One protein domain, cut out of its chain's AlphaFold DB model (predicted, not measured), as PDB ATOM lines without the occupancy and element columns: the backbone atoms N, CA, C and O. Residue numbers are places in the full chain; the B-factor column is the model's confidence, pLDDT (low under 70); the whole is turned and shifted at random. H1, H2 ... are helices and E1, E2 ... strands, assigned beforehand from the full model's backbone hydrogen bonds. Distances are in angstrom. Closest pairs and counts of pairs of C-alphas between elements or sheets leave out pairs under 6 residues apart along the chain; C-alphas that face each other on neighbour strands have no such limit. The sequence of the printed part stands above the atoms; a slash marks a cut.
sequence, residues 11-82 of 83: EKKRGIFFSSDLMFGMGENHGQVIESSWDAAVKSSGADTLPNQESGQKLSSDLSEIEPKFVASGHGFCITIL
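This is residues 11 to 82 of the 83 residues of an uncharacterized protein of Klebsiella pneumoniae (UniProt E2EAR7). What is the main picture? A small, strongly twisted sheet of four strands has the short helix H1 over one face, its other face bare, while the longer helix H2 lies beyond H1, off the sheet. How is it built? The 72 printed residues include, in order, E1, E2, H1, H2, E3 and E4; the mixed sheet runs E1, E3, E4, E2, and the class is mixed, helices and strands. How large is it? It is compact, with a radius of gyration of the C-alphas of 12.0 A and spans of 35 by 30 by 17 A.

Where are the first elements? E1, residues 16 to 20, begins at C-alpha (-3.627, 42.621, -4.330) and is 12.0 A long; E2 is residues 33 to 36, 9.9 A. Where are the helices? H1 is residues 38 to 44, 9.9 A, and H2 residues 53 to 64, 16.5 A. What ends the series? E3, residues 70 to 73, is 9.5 A long, and E4, residues 78 to 81, 9.8 A, ends at C-alpha (3.823, 37.404, -8.196).

How do the strands pair? E1 and E3 are parallel, with N 17 and O 70 2.8 A apart. E3 and E4 form an antiparallel hairpin, with N 71 and O 79 at 2.8 A. E4 and E2 are parallel, with N 80 and O 34 at 2.8 A. Where are the helices? H1 is on the sheet over E4, at a height over the sheet of 10.4 A; the closest C-alphas, of Trp 38 and Ile 81, are 5.9 A apart. H2 is not on the sheet; it is close to H1 but not clearly touching, the closest C-alphas being those of Val 42 and Ser 60, 7.3 A. In H1 and H2 every O i to N i+4 pair is within hydrogen-bond range.

How far does it reach? The two C-alphas farthest apart, of Gly 31 and Glu 54, are 34.7 A apart. Are there cuts or weak places? The printed part has no cut, the link from E1 to E2 is long, and no printed residue is under 70 in pLDDT.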
ATOM      1  N   GLU A  11      -8.434  42.504  -4.153       97.12
ATOM      2  CA  GLU A  11      -8.608  43.837  -4.719       97.12
ATOM      3  C   GLU A  11      -8.199  43.825  -6.196       97.12
ATOM      4  O   GLU A  11      -7.016  43.749  -6.536       97.12
ATOM      5  N   LYS A  12      -9.186  43.910  -7.092       95.44
ATOM      6  CA  LYS A  12      -8.980  43.692  -8.530       95.44
ATOM      7  C   LYS A  12      -8.219  44.811  -9.248       95.44
ATOM      8  O   LYS A  12      -7.551  44.537 -10.239       95.44
ATOM      9  N   LYS A  13      -8.308  46.070  -8.802       96.75
ATOM     10  CA  LYS A  13      -7.715  47.220  -9.508       96.75
ATOM     11  C   LYS A  13      -6.190  47.173  -9.487       96.75
ATOM     12  O   LYS A  13      -5.559  47.466 -10.500       96.75
ATOM     13  N   ARG A  14      -5.598  46.844  -8.338       96.94
ATOM     14  CA  ARG A  14      -4.145  46.713  -8.156       96.94
ATOM     15  C   ARG A  14      -3.686  45.258  -8.212       96.94
ATOM     16  O   ARG A  14      -2.495  45.024  -8.387       96.94
ATOM     17  N   GLY A  15      -4.610  44.304  -8.108       97.38
ATOM     18  CA  GLY A  15      -4.304  42.878  -8.106       97.38
ATOM     19  C   GLY A  15      -3.677  42.430  -6.788       97.38
ATOM     20  O   GLY A  15      -2.734  41.644  -6.808       97.38
ATOM     21  N   ILE A  16      -4.155  42.959  -5.657       98.06
ATOM     22  CA  ILE A  16      -3.627  42.621  -4.330       98.06
ATOM     23  C   ILE A  16      -4.523  41.566  -3.693       98.06
ATOM     24  O   ILE A  16      -5.713  41.803  -3.475       98.06
ATOM     25  N   PHE A  17      -3.935  40.420  -3.374       97.25
ATOM     26  CA  PHE A  17      -4.564  39.373  -2.591       97.25
ATOM     27  C   PHE A  17      -4.146  39.495  -1.125       97.25
ATOM     28  O   PHE A  17      -2.977  39.346  -0.782       97.25
ATOM     29  N   PHE A  18      -5.101  39.788  -0.253       95.25
ATOM     30  CA  PHE A  18      -4.900  39.816   1.189       95.25
ATOM     31  C   PHE A  18      -5.156  38.409   1.716       95.25
ATOM     32  O   PHE A  18      -6.304  37.959   1.766       95.25
ATOM     33  N   SER A  19      -4.079  37.704   2.060       93.00
ATOM     34  CA  SER A  19      -4.134  36.273   2.368       93.00
ATOM     35  C   SER A  19      -4.422  35.975   3.833       93.00
ATOM     36  O   SER A  19      -4.548  34.806   4.180       93.00
ATOM     37  N   SER A  20      -4.474  36.986   4.709       90.44
ATOM     38  CA  SER A  20      -4.459  36.752   6.159       90.44
ATOM     39  C   SER A  20      -3.302  35.786   6.497       90.44
ATOM     40  O   SER A  20      -2.206  35.925   5.943       90.44
ATOM     41  N   ASP A  21      -3.563  34.763   7.304       87.38
ATOM     42  CA  ASP A  21      -2.605  33.719   7.683       87.38
ATOM     43  C   ASP A  21      -2.535  32.533   6.710       87.38
ATOM     44  O   ASP A  21      -1.892  31.526   7.016       87.38
ATOM     45  N   LEU A  22      -3.189  32.614   5.546       89.94
ATOM     46  CA  LEU A  22      -3.126  31.554   4.537       89.94
ATOM     47  C   LEU A  22      -1.717  31.439   3.940       89.94
ATOM     48  O   LEU A  22      -1.194  30.342   3.792       89.94
ATOM     49  N   MET A  23      -1.098  32.573   3.607       90.69
ATOM     50  CA  MET A  23       0.276  32.643   3.105       90.69
ATOM     51  C   MET A  23       1.097  33.439   4.109       90.69
ATOM     52  O   MET A  23       0.820  34.620   4.323       90.69
ATOM     53  N   PHE A  24       2.082  32.801   4.736       88.06
ATOM     54  CA  PHE A  24       2.897  33.421   5.776       88.06
ATOM     55  C   PHE A  24       4.352  32.958   5.703       88.06
ATOM     56  O   PHE A  24       4.659  31.870   5.216       88.06
ATOM     57  N   GLY A  25       5.251  33.789   6.228       85.81
ATOM     58  CA  GLY A  25       6.665  33.463   6.397       85.81
ATOM     59  C   GLY A  25       7.052  33.430   7.873       85.81
ATOM     60  O   GLY A  25       6.740  34.362   8.611       85.81
ATOM     61  N   MET A  26       7.763  32.388   8.304       84.25
ATOM     62  CA  MET A  26       8.326  32.304   9.659       84.25
ATOM     63  C   MET A  26       9.679  33.027   9.748       84.25
ATOM     64  O   MET A  26      10.450  33.013   8.789       84.25
ATOM     65  N   GLY A  27       9.997  33.596  10.915       85.94
ATOM     66  CA  GLY A  27      11.269  34.284  11.182       85.94
ATOM     67  C   GLY A  27      11.192  35.814  11.090       85.94
ATOM     68  O   GLY A  27      10.112  36.393  10.971       85.94
ATOM     69  N   GLU A  28      12.345  36.482  11.168       84.62
ATOM     70  CA  GLU A  28      12.458  37.951  11.154       84.62
ATOM     71  C   GLU A  28      12.441  38.522   9.724       84.62
ATOM     72  O   GLU A  28      13.432  39.045   9.222       84.62
ATOM     73  N   ASN A  29      11.287  38.439   9.058       87.06
ATOM     74  CA  ASN A  29      11.125  38.863   7.658       87.06
ATOM     75  C   ASN A  29      10.413  40.221   7.515       87.06
ATOM     76  O   ASN A  29       9.738  40.484   6.518       87.06
ATOM     77  N   HIS A  30      10.493  41.077   8.536       82.25
ATOM     78  CA  HIS A  30       9.744  42.332   8.555       82.25
ATOM     79  C   HIS A  30      10.163  43.261   7.403       82.25
ATOM     80  O   HIS A  30      11.349  43.499   7.185       82.25
ATOM     81  N   GLY A  31       9.180  43.787   6.666       86.69
ATOM     82  CA  GLY A  31       9.405  44.690   5.529       86.69
ATOM     83  C   GLY A  31       9.955  44.018   4.267       86.69
ATOM     84  O   GLY A  31      10.235  44.711   3.290       86.69
ATOM     85  N   GLN A  32      10.107  42.693   4.263       94.69
ATOM     86  CA  GLN A  32      10.595  41.967   3.099       94.69
ATOM     87  C   GLN A  32       9.471  41.662   2.110       94.69
ATOM     88  O   GLN A  32       8.325  41.383   2.479       94.69
ATOM     89  N   VAL A  33       9.843  41.674   0.835       96.31
ATOM     90  CA  VAL A  33       9.026  41.185  -0.270       96.31
ATOM     91  C   VAL A  33       9.857  40.148  -1.006       96.31
ATOM     92  O   VAL A  33      10.986  40.441  -1.398       96.31
ATOM     93  N   ILE A  34       9.311  38.951  -1.175       95.50
ATOM     94  CA  ILE A  34       9.935  37.906  -1.988       95.50
ATOM     95  C   ILE A  34       9.240  37.803  -3.341       95.50
ATOM     96  O   ILE A  34       8.127  38.296  -3.519       95.50
ATOM     97  N   GLU A  35       9.878  37.123  -4.280       97.06
ATOM     98  CA  GLU A  35       9.297  36.807  -5.580       97.06
ATOM     99  C   GLU A  35       8.857  35.343  -5.617       97.06
ATOM    100  O   GLU A  35       9.542  34.456  -5.101       97.06
ATOM    101  N   SER A  36       7.696  35.077  -6.213       96.44
ATOM    102  CA  SER A  36       7.200  33.720  -6.438       96.44
ATOM    103  C   SER A  36       6.234  33.674  -7.619       96.44
ATOM    104  O   SER A  36       5.838  34.713  -8.143       96.44
ATOM    105  N   SER A  37       5.827  32.474  -8.025       96.12
ATOM    106  CA  SER A  37       4.663  32.297  -8.895       96.12
ATOM    107  C   SER A  37       3.402  32.114  -8.052       96.12
ATOM    108  O   SER A  37       3.467  31.687  -6.895       96.12
ATOM    109  N   TRP A  38       2.237  32.404  -8.631       95.62
ATOM    110  CA  TRP A  38       0.969  32.216  -7.923       95.62
ATOM    111  C   TRP A  38       0.744  30.753  -7.523       95.62
ATOM    112  O   TRP A  38       0.419  30.467  -6.375       95.62
ATOM    113  N   ASP A  39       1.024  29.818  -8.432       93.25
ATOM    114  CA  ASP A  39       0.925  28.378  -8.170       93.25
ATOM    115  C   ASP A  39       1.834  27.930  -7.010       93.25
ATOM    116  O   ASP A  39       1.398  27.184  -6.131       93.25
ATOM    117  N   ALA A  40       3.073  28.429  -6.942       93.19
ATOM    118  CA  ALA A  40       3.979  28.117  -5.840       93.19
ATOM    119  C   ALA A  40       3.497  28.715  -4.504       93.19
ATOM    120  O   ALA A  40       3.576  28.054  -3.462       93.19
ATOM    121  N   ALA A  41       2.948  29.933  -4.521       93.81
ATOM    122  CA  ALA A  41       2.370  30.566  -3.336       93.81
ATOM    123  C   ALA A  41       1.139  29.796  -2.819       93.81
ATOM    124  O   ALA A  41       1.026  29.534  -1.623       93.81
ATOM    125  N   VAL A  42       0.252  29.344  -3.712       92.44
ATOM    126  CA  VAL A  42      -0.912  28.520  -3.348       92.44
ATOM    127  C   VAL A  42      -0.474  27.160  -2.805       92.44
ATOM    128  O   VAL A  42      -0.950  26.756  -1.747       92.44
ATOM    129  N   LYS A  43       0.482  26.477  -3.443       90.12
ATOM    130  CA  LYS A  43       1.010  25.188  -2.952       90.12
ATOM    131  C   LYS A  43       1.663  25.295  -1.576       90.12
ATOM    132  O   LYS A  43       1.505  24.406  -0.751       90.12
ATOM    133  N   SER A  44       2.383  26.383  -1.316       88.94
ATOM    134  CA  SER A  44       3.039  26.609  -0.021       88.94
ATOM    135  C   SER A  44       2.099  27.124   1.071       88.94
ATOM    136  O   SER A  44       2.487  27.127   2.238       88.94
ATOM    137  N   SER A  45       0.862  27.501   0.729       87.38
ATOM    138  CA  SER A  45      -0.128  27.932   1.719       87.38
ATOM    139  C   SER A  45      -0.515  26.821   2.694       87.38
ATOM    140  O   SER A  45      -0.868  27.104   3.830       87.38
ATOM    141  N   GLY A  46      -0.442  25.550   2.288       81.25
ATOM    142  CA  GLY A  46      -0.961  24.439   3.084       81.25
ATOM    143  C   GLY A  46      -2.486  24.297   3.009       81.25
ATOM    144  O   GLY A  46      -3.075  23.645   3.872       81.25
ATOM    145  N   ALA A  47      -3.142  24.889   2.001       80.75
ATOM    146  CA  ALA A  47      -4.570  24.694   1.726       80.75
ATOM    147  C   ALA A  47      -4.958  23.205   1.572       80.75
ATOM    148  O   ALA A  47      -6.060  22.802   1.942       80.75
ATOM    149  N   ASP A  48      -4.035  22.380   1.082       79.19
ATOM    150  CA  ASP A  48      -4.133  20.923   0.955       79.19
ATOM    151  C   ASP A  48      -4.023  20.171   2.296       79.19
ATOM    152  O   ASP A  48      -4.441  19.019   2.398       79.19
ATOM    153  N   THR A  49      -3.506  20.824   3.339       76.81
ATOM    154  CA  THR A  49      -3.365  20.259   4.691       76.81
ATOM    155  C   THR A  49      -4.560  20.548   5.605       76.81
ATOM    156  O   THR A  49      -4.543  20.190   6.786       76.81
ATOM    157  N   LEU A  50      -5.611  21.195   5.085       80.38
ATOM    158  CA  LEU A  50      -6.813  21.490   5.862       80.38
ATOM    159  C   LEU A  50      -7.519  20.193   6.316       80.38
ATOM    160  O   LEU A  50      -7.670  19.265   5.520       80.38
ATOM    161  N   PRO A  51      -8.023  20.120   7.568       80.38
ATOM    162  CA  PRO A  51      -8.670  18.911   8.093       80.38
ATOM    163  C   PRO A  51      -9.895  18.450   7.291       80.38
ATOM    164  O   PRO A  51     -10.212  17.263   7.264       80.38
ATOM    165  N   ASN A  52     -10.595  19.391   6.650       86.62
ATOM    166  CA  ASN A  52     -11.692  19.109   5.735       86.62
ATOM    167  C   ASN A  52     -11.179  19.176   4.289       86.62
ATOM    168  O   ASN A  52     -10.926  20.263   3.761       86.62
ATOM    169  N   GLN A  53     -11.069  18.012   3.648       85.19
ATOM    170  CA  GLN A  53     -10.564  17.886   2.279       85.19
ATOM    171  C   GLN A  53     -11.428  18.612   1.242       85.19
ATOM    172  O   GLN A  53     -10.884  19.232   0.334       85.19
ATOM    173  N   GLU A  54     -12.757  18.586   1.385       89.56
ATOM    174  CA  GLU A  54     -13.673  19.289   0.478       89.56
ATOM    175  C   GLU A  54     -13.444  20.805   0.548       89.56
ATOM    176  O   GLU A  54     -13.355  21.482  -0.474       89.56
ATOM    177  N   SER A  55     -13.256  21.334   1.761       85.50
ATOM    178  CA  SER A  55     -12.947  22.753   1.963       85.50
ATOM    179  C   SER A  55     -11.586  23.141   1.374       85.50
ATOM    180  O   SER A  55     -11.475  24.198   0.756       85.50
ATOM    181  N   GLY A  56     -10.565  22.289   1.513       88.00
ATOM    182  CA  GLY A  56      -9.243  22.523   0.916       88.00
ATOM    183  C   GLY A  56      -9.252  22.482  -0.612       88.00
ATOM    184  O   GLY A  56      -8.653  23.344  -1.263       88.00
ATOM    185  N   GLN A  57      -9.993  21.540  -1.199       89.62
ATOM    186  CA  GLN A  57     -10.192  21.461  -2.648       89.62
ATOM    187  C   GLN A  57     -10.940  22.681  -3.174       89.62
ATOM    188  O   GLN A  57     -10.505  23.282  -4.156       89.62
ATOM    189  N   LYS A  58     -12.020  23.087  -2.495       90.69
ATOM    190  CA  LYS A  58     -12.767  24.287  -2.866       90.69
ATOM    191  C   LYS A  58     -11.878  25.529  -2.808       90.69
ATOM    192  O   LYS A  58     -11.848  26.281  -3.772       90.69
ATOM    193  N   LEU A  59     -11.120  25.715  -1.727       90.25
ATOM    194  CA  LEU A  59     -10.197  26.844  -1.593       90.25
ATOM    195  C   LEU A  59      -9.158  26.859  -2.721       90.25
ATOM    196  O   LEU A  59      -8.936  27.894  -3.336       90.25
ATOM    197  N   SER A  60      -8.559  25.708  -3.028       90.06
ATOM    198  CA  SER A  60      -7.575  25.593  -4.111       90.06
ATOM    199  C   SER A  60      -8.189  25.919  -5.477       90.06
ATOM    200  O   SER A  60      -7.567  26.612  -6.280       90.06
ATOM    201  N   SER A  61      -9.423  25.466  -5.721       92.12
ATOM    202  CA  SER A  61     -10.183  25.792  -6.929       92.12
ATOM    203  C   SER A  61     -10.467  27.290  -7.021       92.12
ATOM    204  O   SER A  61     -10.127  27.902  -8.027       92.12
ATOM    205  N   ASP A  62     -11.007  27.900  -5.964       92.88
ATOM    206  CA  ASP A  62     -11.320  29.333  -5.930       92.88
ATOM    207  C   ASP A  62     -10.055  30.190  -6.162       92.88
ATOM    208  O   ASP A  62     -10.091  31.196  -6.870       92.88
ATOM    209  N   LEU A  63      -8.908  29.784  -5.599       93.62
ATOM    210  CA  LEU A  63      -7.624  30.473  -5.789       93.62
ATOM    211  C   LEU A  63      -7.069  30.315  -7.210       93.62
ATOM    212  O   LEU A  63      -6.337  31.189  -7.669       93.62
ATOM    213  N   SER A  64      -7.412  29.237  -7.918       92.12
ATOM    214  CA  SER A  64      -6.985  29.027  -9.308       92.12
ATOM    215  C   SER A  64      -7.690  29.951 -10.307       92.12
ATOM    216  O   SER A  64      -7.189  30.156 -11.409       92.12
ATOM    217  N   GLU A  65      -8.821  30.544  -9.919       94.00
ATOM    218  CA  GLU A  65      -9.603  31.463 -10.757       94.00
ATOM    219  C   GLU A  65      -9.121  32.922 -10.680       94.00
ATOM    220  O   GLU A  65      -9.660  33.795 -11.367       94.00
ATOM    221  N   ILE A  66      -8.130  33.214  -9.831       94.50
ATOM    222  CA  ILE A  66      -7.590  34.564  -9.654       94.50
ATOM    223  C   ILE A  66      -6.118  34.646 -10.042       94.50
ATOM    224  O   ILE A  66      -5.337  33.725  -9.834       94.50
ATOM    225  N   GLU A  67      -5.739  35.815 -10.552       95.19
ATOM    226  CA  GLU A  67      -4.375  36.132 -10.978       95.19
ATOM    227  C   GLU A  67      -3.901  37.409 -10.264       95.19
ATOM    228  O   GLU A  67      -3.953  38.515 -10.819       95.19
ATOM    229  N   PRO A  68      -3.518  37.314  -8.980       97.19
ATOM    230  CA  PRO A  68      -2.985  38.454  -8.255       97.19
ATOM    231  C   PRO A  68      -1.570  38.800  -8.724       97.19
ATOM    232  O   PRO A  68      -0.805  37.957  -9.175       97.19
ATOM    233  N   LYS A  69      -1.206  40.071  -8.554       98.06
ATOM    234  CA  LYS A  69       0.150  40.594  -8.780       98.06
ATOM    235  C   LYS A  69       0.961  40.654  -7.491       98.06
ATOM    236  O   LYS A  69       2.186  40.728  -7.524       98.06
ATOM    237  N   PHE A  70       0.268  40.671  -6.357       98.06
ATOM    238  CA  PHE A  70       0.879  40.825  -5.051       98.06
ATOM    239  C   PHE A  70       0.054  40.126  -3.975       98.06
ATOM    240  O   PHE A  70      -1.177  40.204  -3.991       98.06
ATOM    241  N   VAL A  71       0.733  39.508  -3.014       97.06
ATOM    242  CA  VAL A  71       0.137  38.929  -1.810       97.06
ATOM    243  C   VAL A  71       0.541  39.760  -0.603       97.06
ATOM    244  O   VAL A  71       1.725  39.875  -0.282       97.06
ATOM    245  N   ALA A  72      -0.459  40.312   0.074       95.50
ATOM    246  CA  ALA A  72      -0.320  40.954   1.369       95.50
ATOM    247  C   ALA A  72      -0.615  39.927   2.474       95.50
ATOM    248  O   ALA A  72      -1.776  39.638   2.781       95.50
ATOM    249  N   SER A  73       0.453  39.372   3.040       91.81
ATOM    250  CA  SER A  73       0.402  38.380   4.115       91.81
ATOM    251  C   SER A  73       0.102  39.008   5.475       91.81
ATOM    252  O   SER A  73       0.559  40.112   5.770       91.81
ATOM    253  N   GLY A  74      -0.640  38.290   6.326       88.69
ATOM    254  CA  GLY A  74      -0.889  38.688   7.719       88.69
ATOM    255  C   GLY A  74       0.363  38.592   8.595       88.69
ATOM    256  O   GLY A  74       0.568  39.419   9.484       88.69
ATOM    257  N   HIS A  75       1.247  37.638   8.285       89.25
ATOM    258  CA  HIS A  75       2.508  37.413   8.988       89.25
ATOM    259  C   HIS A  75       3.671  37.118   8.030       89.25
ATOM    260  O   HIS A  75       3.549  36.323   7.098       89.25
ATOM    261  N   GLY A  76       4.836  37.705   8.314       90.50
ATOM    262  CA  GLY A  76       6.069  37.478   7.559       90.50
ATOM    263  C   GLY A  76       6.249  38.427   6.373       90.50
ATOM    264  O   GLY A  76       5.905  39.606   6.455       90.50
ATOM    265  N   PHE A  77       6.850  37.914   5.298       93.75
ATOM    266  CA  PHE A  77       7.088  38.661   4.063       93.75
ATOM    267  C   PHE A  77       5.808  38.782   3.231       93.75
ATOM    268  O   PHE A  77       4.929  37.925   3.292       93.75
ATOM    269  N   CYS A  78       5.731  39.818   2.399       95.69
ATOM    270  CA  CYS A  78       4.778  39.848   1.291       95.69
ATOM    271  C   CYS A  78       5.372  39.162   0.051       95.69
ATOM    272  O   CYS A  78       6.581  38.934  -0.024       95.69
ATOM    273  N   ILE A  79       4.534  38.855  -0.939       96.94
ATOM    274  CA  ILE A  79       4.961  38.129  -2.144       96.94
ATOM    275  C   ILE A  79       4.612  38.953  -3.381       96.94
ATOM    276  O   ILE A  79       3.450  39.286  -3.602       96.94
ATOM    277  N   THR A  80       5.604  39.255  -4.211       98.12
ATOM    278  CA  THR A  80       5.383  39.709  -5.587       98.12
ATOM    279  C   THR A  80       5.194  38.491  -6.478       98.12
ATOM    280  O   THR A  80       6.010  37.568  -6.448       98.12
ATOM    281  N   ILE A  81       4.120  38.490  -7.265       97.94
ATOM    282  CA  ILE A  81       3.823  37.404  -8.196       97.94
ATOM    283  C   ILE A  81       4.443  37.722  -9.553       97.94
ATOM    284  O   ILE A  81       4.116  38.732 -10.178       97.94
ATOM    285  N   LEU A  82       5.341  36.846  -9.993       93.38
ATOM    286  CA  LEU A  82       5.915  36.859 -11.330       93.38
ATOM    287  C   LEU A  82       5.003  36.054 -12.267       93.38
ATOM    288  O   LEU A  82       4.545  34.969 -11.899       93.38
TER     289      LEU A  82